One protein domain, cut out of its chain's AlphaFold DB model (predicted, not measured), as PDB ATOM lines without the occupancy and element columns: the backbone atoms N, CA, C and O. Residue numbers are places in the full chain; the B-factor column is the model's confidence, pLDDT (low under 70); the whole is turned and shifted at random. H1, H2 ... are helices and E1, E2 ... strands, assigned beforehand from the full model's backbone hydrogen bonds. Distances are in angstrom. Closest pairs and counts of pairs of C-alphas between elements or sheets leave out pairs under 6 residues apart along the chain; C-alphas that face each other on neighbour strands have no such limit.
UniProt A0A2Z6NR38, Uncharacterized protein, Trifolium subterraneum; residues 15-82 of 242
ATOM      1  N   LYS A  15     -16.540 -15.072  35.032       82.00
ATOM      2  CA  LYS A  15     -15.321 -15.668  35.591       82.00
ATOM      3  C   LYS A  15     -14.792 -14.894  36.802       82.00
ATOM      4  O   LYS A  15     -14.292 -15.509  37.739       82.00
ATOM      5  N   ASP A  16     -14.874 -13.570  36.764       82.69
ATOM      6  CA  ASP A  16     -14.400 -12.697  37.837       82.69
ATOM      7  C   ASP A  16     -15.394 -12.689  39.005       82.69
ATOM      8  O   ASP A  16     -14.974 -12.697  40.159       82.69
ATOM      9  N   ALA A  17     -16.698 -12.774  38.726       84.75
ATOM     10  CA  ALA A  17     -17.732 -12.939  39.744       84.75
ATOM     11  C   ALA A  17     -17.561 -14.247  40.526       84.75
ATOM     12  O   ALA A  17     -17.563 -14.219  41.755       84.75
ATOM     13  N   ASN A  18     -17.289 -15.361  39.840       84.00
ATOM     14  CA  ASN A  18     -16.986 -16.632  40.505       84.00
ATOM     15  C   ASN A  18     -15.748 -16.532  41.412       84.00
ATOM     16  O   ASN A  18     -15.706 -17.145  42.469       84.00
ATOM     17  N   LEU A  19     -14.739 -15.741  41.033       79.31
ATOM     18  CA  LEU A  19     -13.548 -15.534  41.865       79.31
ATOM     19  C   LEU A  19     -13.804 -14.609  43.064       79.31
ATOM     20  O   LEU A  19     -13.175 -14.784  44.104       79.31
ATOM     21  N   LEU A  20     -14.670 -13.606  42.907       80.38
ATOM     22  CA  LEU A  20     -14.926 -12.582  43.923       80.38
ATOM     23  C   LEU A  20     -16.017 -12.973  44.922       80.38
ATOM     24  O   LEU A  20     -15.916 -12.618  46.095       80.38
ATOM     25  N   PHE A  21     -17.045 -13.680  44.460       84.31
ATOM     26  CA  PHE A  21     -18.269 -13.957  45.216       84.31
ATOM     27  C   PHE A  21     -18.575 -15.449  45.352       84.31
ATOM     28  O   PHE A  21     -19.596 -15.783  45.947       84.31
ATOM     29  N   ASP A  22     -17.730 -16.326  44.793       86.31
ATOM     30  CA  ASP A  22     -17.977 -17.775  44.705       86.31
ATOM     31  C   ASP A  22     -19.342 -18.094  44.061       86.31
ATOM     32  O   ASP A  22     -20.065 -19.006  44.458       86.31
ATOM     33  N   MET A  23     -19.737 -17.257  43.094       86.75
ATOM     34  CA  MET A  23     -21.047 -17.292  42.449       86.75
ATOM     35  C   MET A  23     -20.970 -16.713  41.034       86.75
ATOM     36  O   MET A  23     -20.282 -15.716  40.804       86.75
ATOM     37  N   SER A  24     -21.704 -17.306  40.089       89.56
ATOM     38  CA  SER A  24     -21.793 -16.785  38.724       89.56
ATOM     39  C   SER A  24     -22.679 -15.533  38.665       89.56
ATOM     40  O   SER A  24     -23.588 -15.352  39.481       89.56
ATOM     41  N   CYS A  25     -22.455 -14.663  37.678       87.75
ATOM     42  CA  CYS A  25     -23.340 -13.526  37.414       87.75
ATOM     43  C   CYS A  25     -24.763 -14.007  37.097       87.75
ATOM     44  O   CYS A  25     -25.730 -13.357  37.486       87.75
ATOM     45  N   ALA A  26     -24.897 -15.146  36.409       88.50
ATOM     46  CA  ALA A  26     -26.194 -15.726  36.075       88.50
ATOM     47  C   ALA A  26     -26.969 -16.154  37.331       88.50
ATOM     48  O   ALA A  26     -28.126 -15.771  37.487       88.50
ATOM     49  N   ASP A  27     -26.318 -16.872  38.250       88.31
ATOM     50  CA  ASP A  27     -26.933 -17.304  39.512       88.31
ATOM     51  C   ASP A  27     -27.274 -16.106  40.404       88.31
ATOM     52  O   ASP A  27     -28.324 -16.078  41.048       88.31
ATOM     53  N   MET A  28     -26.413 -15.083  40.402       86.50
ATOM     54  CA  MET A  28     -26.623 -13.838  41.139       86.50
ATOM     55  C   MET A  28     -27.873 -13.088  40.649       86.50
ATOM     56  O   MET A  28     -28.680 -12.642  41.465       86.50
ATOM     57  N   ILE A  29     -28.071 -12.993  39.329       84.31
ATOM     58  CA  ILE A  29     -29.264 -12.377  38.726       84.31
ATOM     59  C   ILE A  29     -30.506 -13.241  38.990       84.31
ATOM     60  O   ILE A  29     -31.534 -12.727  39.430       84.31
ATOM     61  N   GLN A  30     -30.407 -14.556  38.792       84.19
ATOM     62  CA  GLN A  30     -31.534 -15.477  38.954       84.19
ATOM     63  C   GLN A  30     -32.029 -15.548  40.407       84.19
ATOM     64  O   GLN A  30     -33.235 -15.584  40.659       84.19
ATOM     65  N   GLY A  31     -31.118 -15.527  41.385       78.62
ATOM     66  CA  GLY A  31     -31.469 -15.458  42.806       78.62
ATOM     67  C   GLY A  31     -32.282 -14.205  43.152       78.62
ATOM     68  O   GLY A  31     -33.184 -14.257  43.986       78.62
ATOM     69  N   MET A  32     -32.014 -13.103  42.456       78.19
ATOM     70  CA  MET A  32     -32.713 -11.830  42.605       78.19
ATOM     71  C   MET A  32     -34.112 -11.839  41.976       78.19
ATOM     72  O   MET A  32     -35.077 -11.386  42.599       78.19
ATOM     73  N   GLU A  33     -34.238 -12.397  40.769       76.19
ATOM     74  CA  GLU A  33     -35.525 -12.570  40.083       76.19
ATOM     75  C   GLU A  33     -36.480 -13.438  40.913       76.19
ATOM     76  O   GLU A  33     -37.650 -13.095  41.094       76.19
ATOM     77  N   ASN A  34     -35.956 -14.514  41.507       75.75
ATOM     78  CA  ASN A  34     -36.713 -15.412  42.379       75.75
ATOM     79  C   ASN A  34     -37.149 -14.753  43.699       75.75
ATOM     80  O   ASN A  34     -38.179 -15.123  44.261       75.75
ATOM     81  N   ALA A  35     -36.392 -13.766  44.189       68.75
ATOM     82  CA  ALA A  35     -36.730 -12.982  45.377       68.75
ATOM     83  C   ALA A  35     -37.753 -11.858  45.097       68.75
ATOM     84  O   ALA A  35     -38.099 -11.102  46.006       68.75
ATOM     85  N   GLY A  36     -38.245 -11.732  43.857       66.00
ATOM     86  CA  GLY A  36     -39.198 -10.694  43.450       66.00
ATOM     87  C   GLY A  36     -38.578  -9.302  43.278       66.00
ATOM     88  O   GLY A  36     -39.306  -8.323  43.113       66.00
ATOM     89  N   GLY A  37     -37.246  -9.198  43.310       63.66
ATOM     90  CA  GLY A  37     -36.501  -7.949  43.169       63.66
ATOM     91  C   GLY A  37     -36.142  -7.663  41.715       63.66
ATOM     92  O   GLY A  37     -35.011  -7.896  41.298       63.66
ATOM     93  N   VAL A  38     -37.080  -7.138  40.925       58.00
ATOM     94  CA  VAL A  38     -36.789  -6.715  39.545       58.00
ATOM     95  C   VAL A  38     -36.055  -5.368  39.574       58.00
ATOM     96  O   VAL A  38     -36.625  -4.361  39.988       58.00
ATOM     97  N   GLY A  39     -34.794  -5.346  39.135       64.81
ATOM     98  CA  GLY A  39     -33.991  -4.120  38.992       64.81
ATOM     99  C   GLY A  39     -33.222  -3.659  40.239       64.81
ATOM    100  O   GLY A  39     -32.713  -2.541  40.247       64.81
ATOM    101  N   GLY A  40     -33.137  -4.487  41.285       69.06
ATOM    102  CA  GLY A  40     -32.298  -4.219  42.463       69.06
ATOM    103  C   GLY A  40     -30.797  -4.456  42.228       69.06
ATOM    104  O   GLY A  40     -30.392  -5.004  41.209       69.06
ATOM    105  N   MET A  41     -29.956  -4.051  43.182       75.06
ATOM    106  CA  MET A  41     -28.546  -4.460  43.238       75.06
ATOM    107  C   MET A  41     -28.455  -5.825  43.942       75.06
ATOM    108  O   MET A  41     -29.062  -5.971  45.006       75.06
ATOM    109  N   PRO A  42     -27.701  -6.809  43.419       79.19
ATOM    110  CA  PRO A  42     -27.471  -8.058  44.131       79.19
ATOM    111  C   PRO A  42     -26.845  -7.835  45.518       79.19
ATOM    112  O   PRO A  42     -25.896  -7.054  45.633       79.19
ATOM    113  N   PRO A  43     -27.293  -8.546  46.569       79.50
ATOM    114  CA  PRO A  43     -26.776  -8.369  47.932       79.50
ATOM    115  C   PRO A  43     -25.278  -8.694  48.053       79.50
ATOM    116  O   PRO A  43     -24.579  -8.161  48.910       79.50
ATOM    117  N   GLN A  44     -24.741  -9.527  47.158       81.75
ATOM    118  CA  GLN A  44     -23.309  -9.817  47.061       81.75
ATOM    119  C   GLN A  44     -22.495  -8.564  46.701       81.75
ATOM    120  O   GLN A  44     -21.367  -8.405  47.170       81.75
ATOM    121  N   LEU A  45     -23.073  -7.665  45.896       81.31
ATOM    122  CA  LEU A  45     -22.445  -6.409  45.490       81.31
ATOM    123  C   LEU A  45     -22.641  -5.299  46.531       81.31
ATOM    124  O   LEU A  45     -21.822  -4.387  46.600       81.31
ATOM    125  N   GLU A  46     -23.658  -5.395  47.391       79.69
ATOM    126  CA  GLU A  46     -23.858  -4.467  48.514       79.69
ATOM    127  C   GLU A  46     -22.643  -4.459  49.453       79.69
ATOM    128  O   GLU A  46     -22.186  -3.408  49.893       79.69
ATOM    129  N   GLY A  47     -22.021  -5.625  49.653       74.62
ATOM    130  CA  GLY A  47     -20.786  -5.758  50.419       74.62
ATOM    131  C   GLY A  47     -19.556  -5.086  49.795       74.62
ATOM    132  O   GLY A  47     -18.499  -5.109  50.424       74.62
ATOM    133  N   LEU A  48     -19.642  -4.527  48.587       79.06
ATOM    134  CA  LEU A  48     -18.568  -3.755  47.949       79.06
ATOM    135  C   LEU A  48     -18.684  -2.254  48.220       79.06
ATOM    136  O   LEU A  48     -17.687  -1.539  48.092       79.06
ATOM    137  N   VAL A  49     -19.890  -1.794  48.557       82.50
ATOM    138  CA  VAL A  49     -20.213  -0.383  48.782       82.50
ATOM    139  C   VAL A  49     -19.470   0.120  50.023       82.50
ATOM    140  O   VAL A  49     -19.202  -0.642  50.952       82.50
ATOM    141  N   ASP A  50     -19.071   1.394  50.001       82.00
ATOM    142  CA  ASP A  50     -18.327   2.087  51.067       82.00
ATOM    143  C   ASP A  50     -16.990   1.445  51.470       82.00
ATOM    144  O   ASP A  50     -16.399   1.780  52.500       82.00
ATOM    145  N   LYS A  51     -16.466   0.539  50.642       82.38
ATOM    146  CA  LYS A  51     -15.136  -0.038  50.821       82.38
ATOM    147  C   LYS A  51     -14.128   0.635  49.908       82.38
ATOM    148  O   LYS A  51     -14.432   1.031  48.787       82.38
ATOM    149  N   THR A  52     -12.890   0.701  50.380       84.50
ATOM    150  CA  THR A  52     -11.746   1.093  49.557       84.50
ATOM    151  C   THR A  52     -11.134  -0.148  48.924       84.50
ATOM    152  O   THR A  52     -10.934  -1.163  49.591       84.50
ATOM    153  N   TRP A  53     -10.844  -0.062  47.629       85.00
ATOM    154  CA  TRP A  53     -10.314  -1.163  46.834       85.00
ATOM    155  C   TRP A  53      -9.034  -0.716  46.154       85.00
ATOM    156  O   TRP A  53      -8.957   0.389  45.620       85.00
ATOM    157  N   LEU A  54      -8.045  -1.603  46.133       86.31
ATOM    158  CA  LEU A  54      -6.830  -1.413  45.365       86.31
ATOM    159  C   LEU A  54      -6.837  -2.339  44.149       86.31
ATOM    160  O   LEU A  54      -6.839  -3.568  44.274       86.31
ATOM    161  N   PHE A  55      -6.792  -1.735  42.963       87.44
ATOM    162  CA  PHE A  55      -6.775  -2.443  41.688       87.44
ATOM    163  C   PHE A  55      -5.387  -2.407  41.058       87.44
ATOM    164  O   PHE A  55      -4.836  -1.346  40.774       87.44
ATOM    165  N   LYS A  56      -4.836  -3.583  40.751       86.94
ATOM    166  CA  LYS A  56      -3.698  -3.681  39.833       86.94
ATOM    167  C   LYS A  56      -4.231  -3.806  38.417       86.94
ATOM    168  O   LYS A  56      -4.814  -4.838  38.087       86.94
ATOM    169  N   ILE A  57      -3.967  -2.814  37.580       86.81
ATOM    170  CA  ILE A  57      -4.452  -2.769  36.201       86.81
ATOM    171  C   ILE A  57      -3.352  -3.034  35.163       86.81
ATOM    172  O   ILE A  57      -2.166  -2.834  35.419       86.81
ATOM    173  N   GLU A  58      -3.744  -3.505  33.978       81.00
ATOM    174  CA  GLU A  58      -2.904  -3.511  32.776       81.00
ATOM    175  C   GLU A  58      -3.099  -2.207  31.996       81.00
ATOM    176  O   GLU A  58      -4.118  -2.032  31.326       81.00
ATOM    177  N   ALA A  59      -2.110  -1.313  32.029       79.44
ATOM    178  CA  ALA A  59      -2.075  -0.165  31.131       79.44
ATOM    179  C   ALA A  59      -1.536  -0.595  29.758       79.44
ATOM    180  O   ALA A  59      -0.432  -1.136  29.651       79.44
ATOM    181  N   LYS A  60      -2.316  -0.370  28.697       73.31
ATOM    182  CA  LYS A  60      -1.862  -0.537  27.309       73.31
ATOM    183  C   LYS A  60      -1.498   0.835  26.748       73.31
ATOM    184  O   LYS A  60      -2.254   1.777  26.924       73.31
ATOM    185  N   ALA A  61      -0.365   0.929  26.050       63.94
ATOM    186  CA  ALA A  61       0.118   2.186  25.465       63.94
ATOM    187  C   ALA A  61      -0.730   2.684  24.277       63.94
ATOM    188  O   ALA A  61      -0.663   3.852  23.915       63.94
ATOM    189  N   ASN A  62      -1.534   1.804  23.675       59.66
ATOM    190  CA  ASN A  62      -2.396   2.154  22.552       59.66
ATOM    191  C   ASN A  62      -3.746   2.654  23.073       59.66
ATOM    192  O   ASN A  62      -4.638   1.853  23.358       59.66
ATOM    193  N   HIS A  63      -3.874   3.974  23.175       61.16
ATOM    194  CA  HIS A  63      -5.143   4.663  23.377       61.16
ATOM    195  C   HIS A  63      -5.874   4.756  22.032       61.16
ATOM    196  O   HIS A  63      -5.337   5.288  21.059       61.16
ATOM    197  N   ASN A  64      -7.092   4.218  21.954       60.62
ATOM    198  CA  ASN A  64      -7.961   4.454  20.808       60.62
ATOM    199  C   ASN A  64      -8.866   5.646  21.146       60.62
ATOM    200  O   ASN A  64      -9.766   5.472  21.962       60.62
ATOM    201  N   PRO A  65      -8.698   6.818  20.507       62.03
ATOM    202  CA  PRO A  65      -9.454   8.023  20.853       62.03
ATOM    203  C   PRO A  65     -10.964   7.913  20.588       62.03
ATOM    204  O   PRO A  65     -11.708   8.823  20.933       62.03
ATOM    205  N   ARG A  66     -11.432   6.823  19.963       62.38
ATOM    206  CA  ARG A  66     -12.862   6.553  19.749       62.38
ATOM    207  C   ARG A  66     -13.561   5.849  20.913       62.38
ATOM    208  O   ARG A  66     -14.779   5.725  20.856       62.38
ATOM    209  N   PHE A  67     -12.833   5.355  21.912       62.34
ATOM    210  CA  PHE A  67     -13.414   4.617  23.035       62.34
ATOM    211  C   PHE A  67     -12.942   5.189  24.366       62.34
ATOM    212  O   PHE A  67     -11.802   5.636  24.478       62.34
ATOM    213  N   GLU A  68     -13.798   5.112  25.384       64.62
ATOM    214  CA  GLU A  68     -13.368   5.348  26.759       64.62
ATOM    215  C   GLU A  68     -12.285   4.338  27.147       64.62
ATOM    216  O   GLU A  68     -12.365   3.135  26.858       64.62
ATOM    217  N   GLN A  69     -11.227   4.852  27.769       73.56
ATOM    218  CA  GLN A  69     -10.067   4.064  28.139       73.56
ATOM    219  C   GLN A  69     -10.458   3.056  29.225       73.56
ATOM    220  O   GLN A  69     -10.674   3.406  30.380       73.56
ATOM    221  N   SER A  70     -10.504   1.778  28.853       77.94
ATOM    222  CA  SER A  70     -10.739   0.677  29.785       77.94
ATOM    223  C   SER A  70      -9.427   0.005  30.170       77.94
ATOM    224  O   SER A  70      -8.484  -0.102  29.376       77.94
ATOM    225  N   TYR A  71      -9.367  -0.470  31.409       84.19
ATOM    226  CA  TYR A  71      -8.206  -1.164  31.937       84.19
ATOM    227  C   TYR A  71      -8.597  -2.539  32.446       84.19
ATOM    228  O   TYR A  71      -9.557  -2.701  33.197       84.19
ATOM    229  N   ARG A  72      -7.813  -3.550  32.066       83.31
ATOM    230  CA  ARG A  72      -8.019  -4.893  32.595       83.31
ATOM    231  C   ARG A  72      -7.447  -4.970  34.004       83.31
ATOM    232  O   ARG A  72      -6.242  -4.807  34.187       83.31
ATOM    233  N   VAL A  73      -8.286  -5.289  34.981       84.75
ATOM    234  CA  VAL A  73      -7.839  -5.584  36.344       84.75
ATOM    235  C   VAL A  73      -7.163  -6.961  36.367       84.75
ATOM    236  O   VAL A  73      -7.724  -7.955  35.916       84.75
ATOM    237  N   ARG A  74      -5.926  -7.028  36.872       82.75
ATOM    238  CA  ARG A  74      -5.189  -8.280  37.122       82.75
ATOM    239  C   ARG A  74      -5.366  -8.799  38.535       82.75
ATOM    240  O   ARG A  74      -5.321 -10.008  38.741       82.75
ATOM    241  N   LYS A  75      -5.413  -7.893  39.510       81.38
ATOM    242  CA  LYS A  75      -5.523  -8.228  40.930       81.38
ATOM    243  C   LYS A  75      -6.352  -7.186  41.649       81.38
ATOM    244  O   LYS A  75      -6.298  -6.006  41.305       81.38
ATOM    245  N   ILE A  76      -7.043  -7.660  42.671       83.56
ATOM    246  CA  ILE A  76      -7.873  -6.874  43.565       83.56
ATOM    247  C   ILE A  76      -7.342  -7.094  44.981       83.56
ATOM    248  O   ILE A  76      -7.020  -8.224  45.349       83.56
ATOM    249  N   CYS A  77      -7.205  -6.019  45.749       81.69
ATOM    250  CA  CYS A  77      -6.818  -6.056  47.151       81.69
ATOM    251  C   CYS A  77      -7.800  -5.213  47.967       81.69
ATOM    252  O   CYS A  77      -8.114  -4.084  47.600       81.69
ATOM    253  N   THR A  78      -8.282  -5.793  49.063       83.62
ATOM    254  CA  THR A  78      -9.240  -5.191  50.004       83.62
ATOM    255  C   THR A  78      -8.660  -5.079  51.416       83.62
ATOM    256  O   THR A  78      -9.368  -4.734  52.358       83.62
ATOM    257  N   ASP A  79      -7.372  -5.395  51.580       82.94
ATOM    258  CA  ASP A  79      -6.686  -5.338  52.865       82.94
ATOM    259  C   ASP A  79      -6.442  -3.875  53.251       82.94
ATOM    260  O   ASP A  79      -5.693  -3.153  52.588       82.94
ATOM    261  N   ALA A  80      -7.083  -3.449  54.338       84.00
ATOM    262  CA  ALA A  80      -7.019  -2.075  54.811       84.00
ATOM    263  C   ALA A  80      -5.590  -1.632  55.167       84.00
ATOM    264  O   ALA A  80      -5.252  -0.479  54.921       84.00
ATOM    265  N   ALA A  81      -4.738  -2.522  55.688       84.25
ATOM    266  CA  ALA A  81      -3.363  -2.181  56.046       84.25
ATOM    267  C   ALA A  81      -2.497  -1.970  54.796       84.25
ATOM    268  O   ALA A  81      -1.706  -1.030  54.742       84.25
ATOM    269  N   ILE A  82      -2.680  -2.797  53.759       84.62
ATOM    270  CA  ILE A  82      -1.984  -2.621  52.471       84.62
ATOM    271  C   ILE A  82      -2.455  -1.343  51.770       84.62
ATOM    272  O   ILE A  82      -1.632  -0.596  51.240       84.62
TER     273      ILE A  82
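Overview. This is residues 15 to 82 of the 242 residues of an uncharacterized protein of Trifolium subterraneum (UniProt A0A2Z6NR38). The model falls into two separate parts joined by one link: at one end three short helices, H1, H2 and H3, form a loose cluster in which they come near each other without clearly touching, and at the other end E1 and E2 form a two-stranded hairpin. The far end of the hairpin opens into a wide loop, of which residues 61 to 68 stick out free of the rest. The printed part has 68 residues with three named helices and two named strands, in the order H1, H2, H3, E1, E2, and the sheet E1 - E2 is antiparallel. The class is mixed, helices and strands, with under half of the residues in named elements. The whole is loose, with a radius of gyration of the C-alphas of 15.6 A, and spans 45 by 37 by 21 A.

Along the chain. H1 is residues 15 to 21, beginning at C-alpha 15 at (-15.321, -15.668, 35.591), and measures 10.2 A from first to last C-alpha. H2, residues 25 to 34, is the longest helix at 14.4 A and ends at C-alpha 34 at (-36.713, -15.412, 42.379). H3 is residues 43 to 46, 4.9 A long. E1 is residues 54 to 58, 13.4 A long. E2 is residues 72 to 77, 14.7 A long, and ends at C-alpha 77 at (-6.818, -6.056, 47.151).

Arrangement. H1 and H2 are close but not clearly touching, with the C-alphas of Ala 17 and Cys 25 the closest at 6.1 A; they run the same way at a steep tilt of 57 degrees. H1 and H3 are close but not clearly touching, the closest C-alphas being those of Phe 21 and Gln 44, 6.8 A apart. H2 and H3 are also close but not clearly touching, with the C-alphas of Met 28 and Gln 44 the closest at 7.9 A. In H1 every O i to N i+4 pair is within hydrogen-bond range, in H2 5 of 6 are, and H3 is too short for such a pair. E1 and E2 are a hairpin of antiparallel strands, their directions 156 degrees apart. N 54 and O 77, at 2.9 A, and N 58 and O 72, at 2.8 A, are within hydrogen-bond range. H1 and H2 are apart from both strands, and H3 is apart from E2.

Size, cuts and confidence. The two C-alphas farthest apart are those of Gly 36 and Ala 61, at 45.1 A. The printed part has no cut. The link from H1 to H2 is tight, those from H2 to H3 and from H3 to E1 are short, and that from E1 to E2, residues 59 to 71, is long. The mean pLDDT of the printed part is 78.5, and residues 35 to 40 and 61 to 68 are under 70.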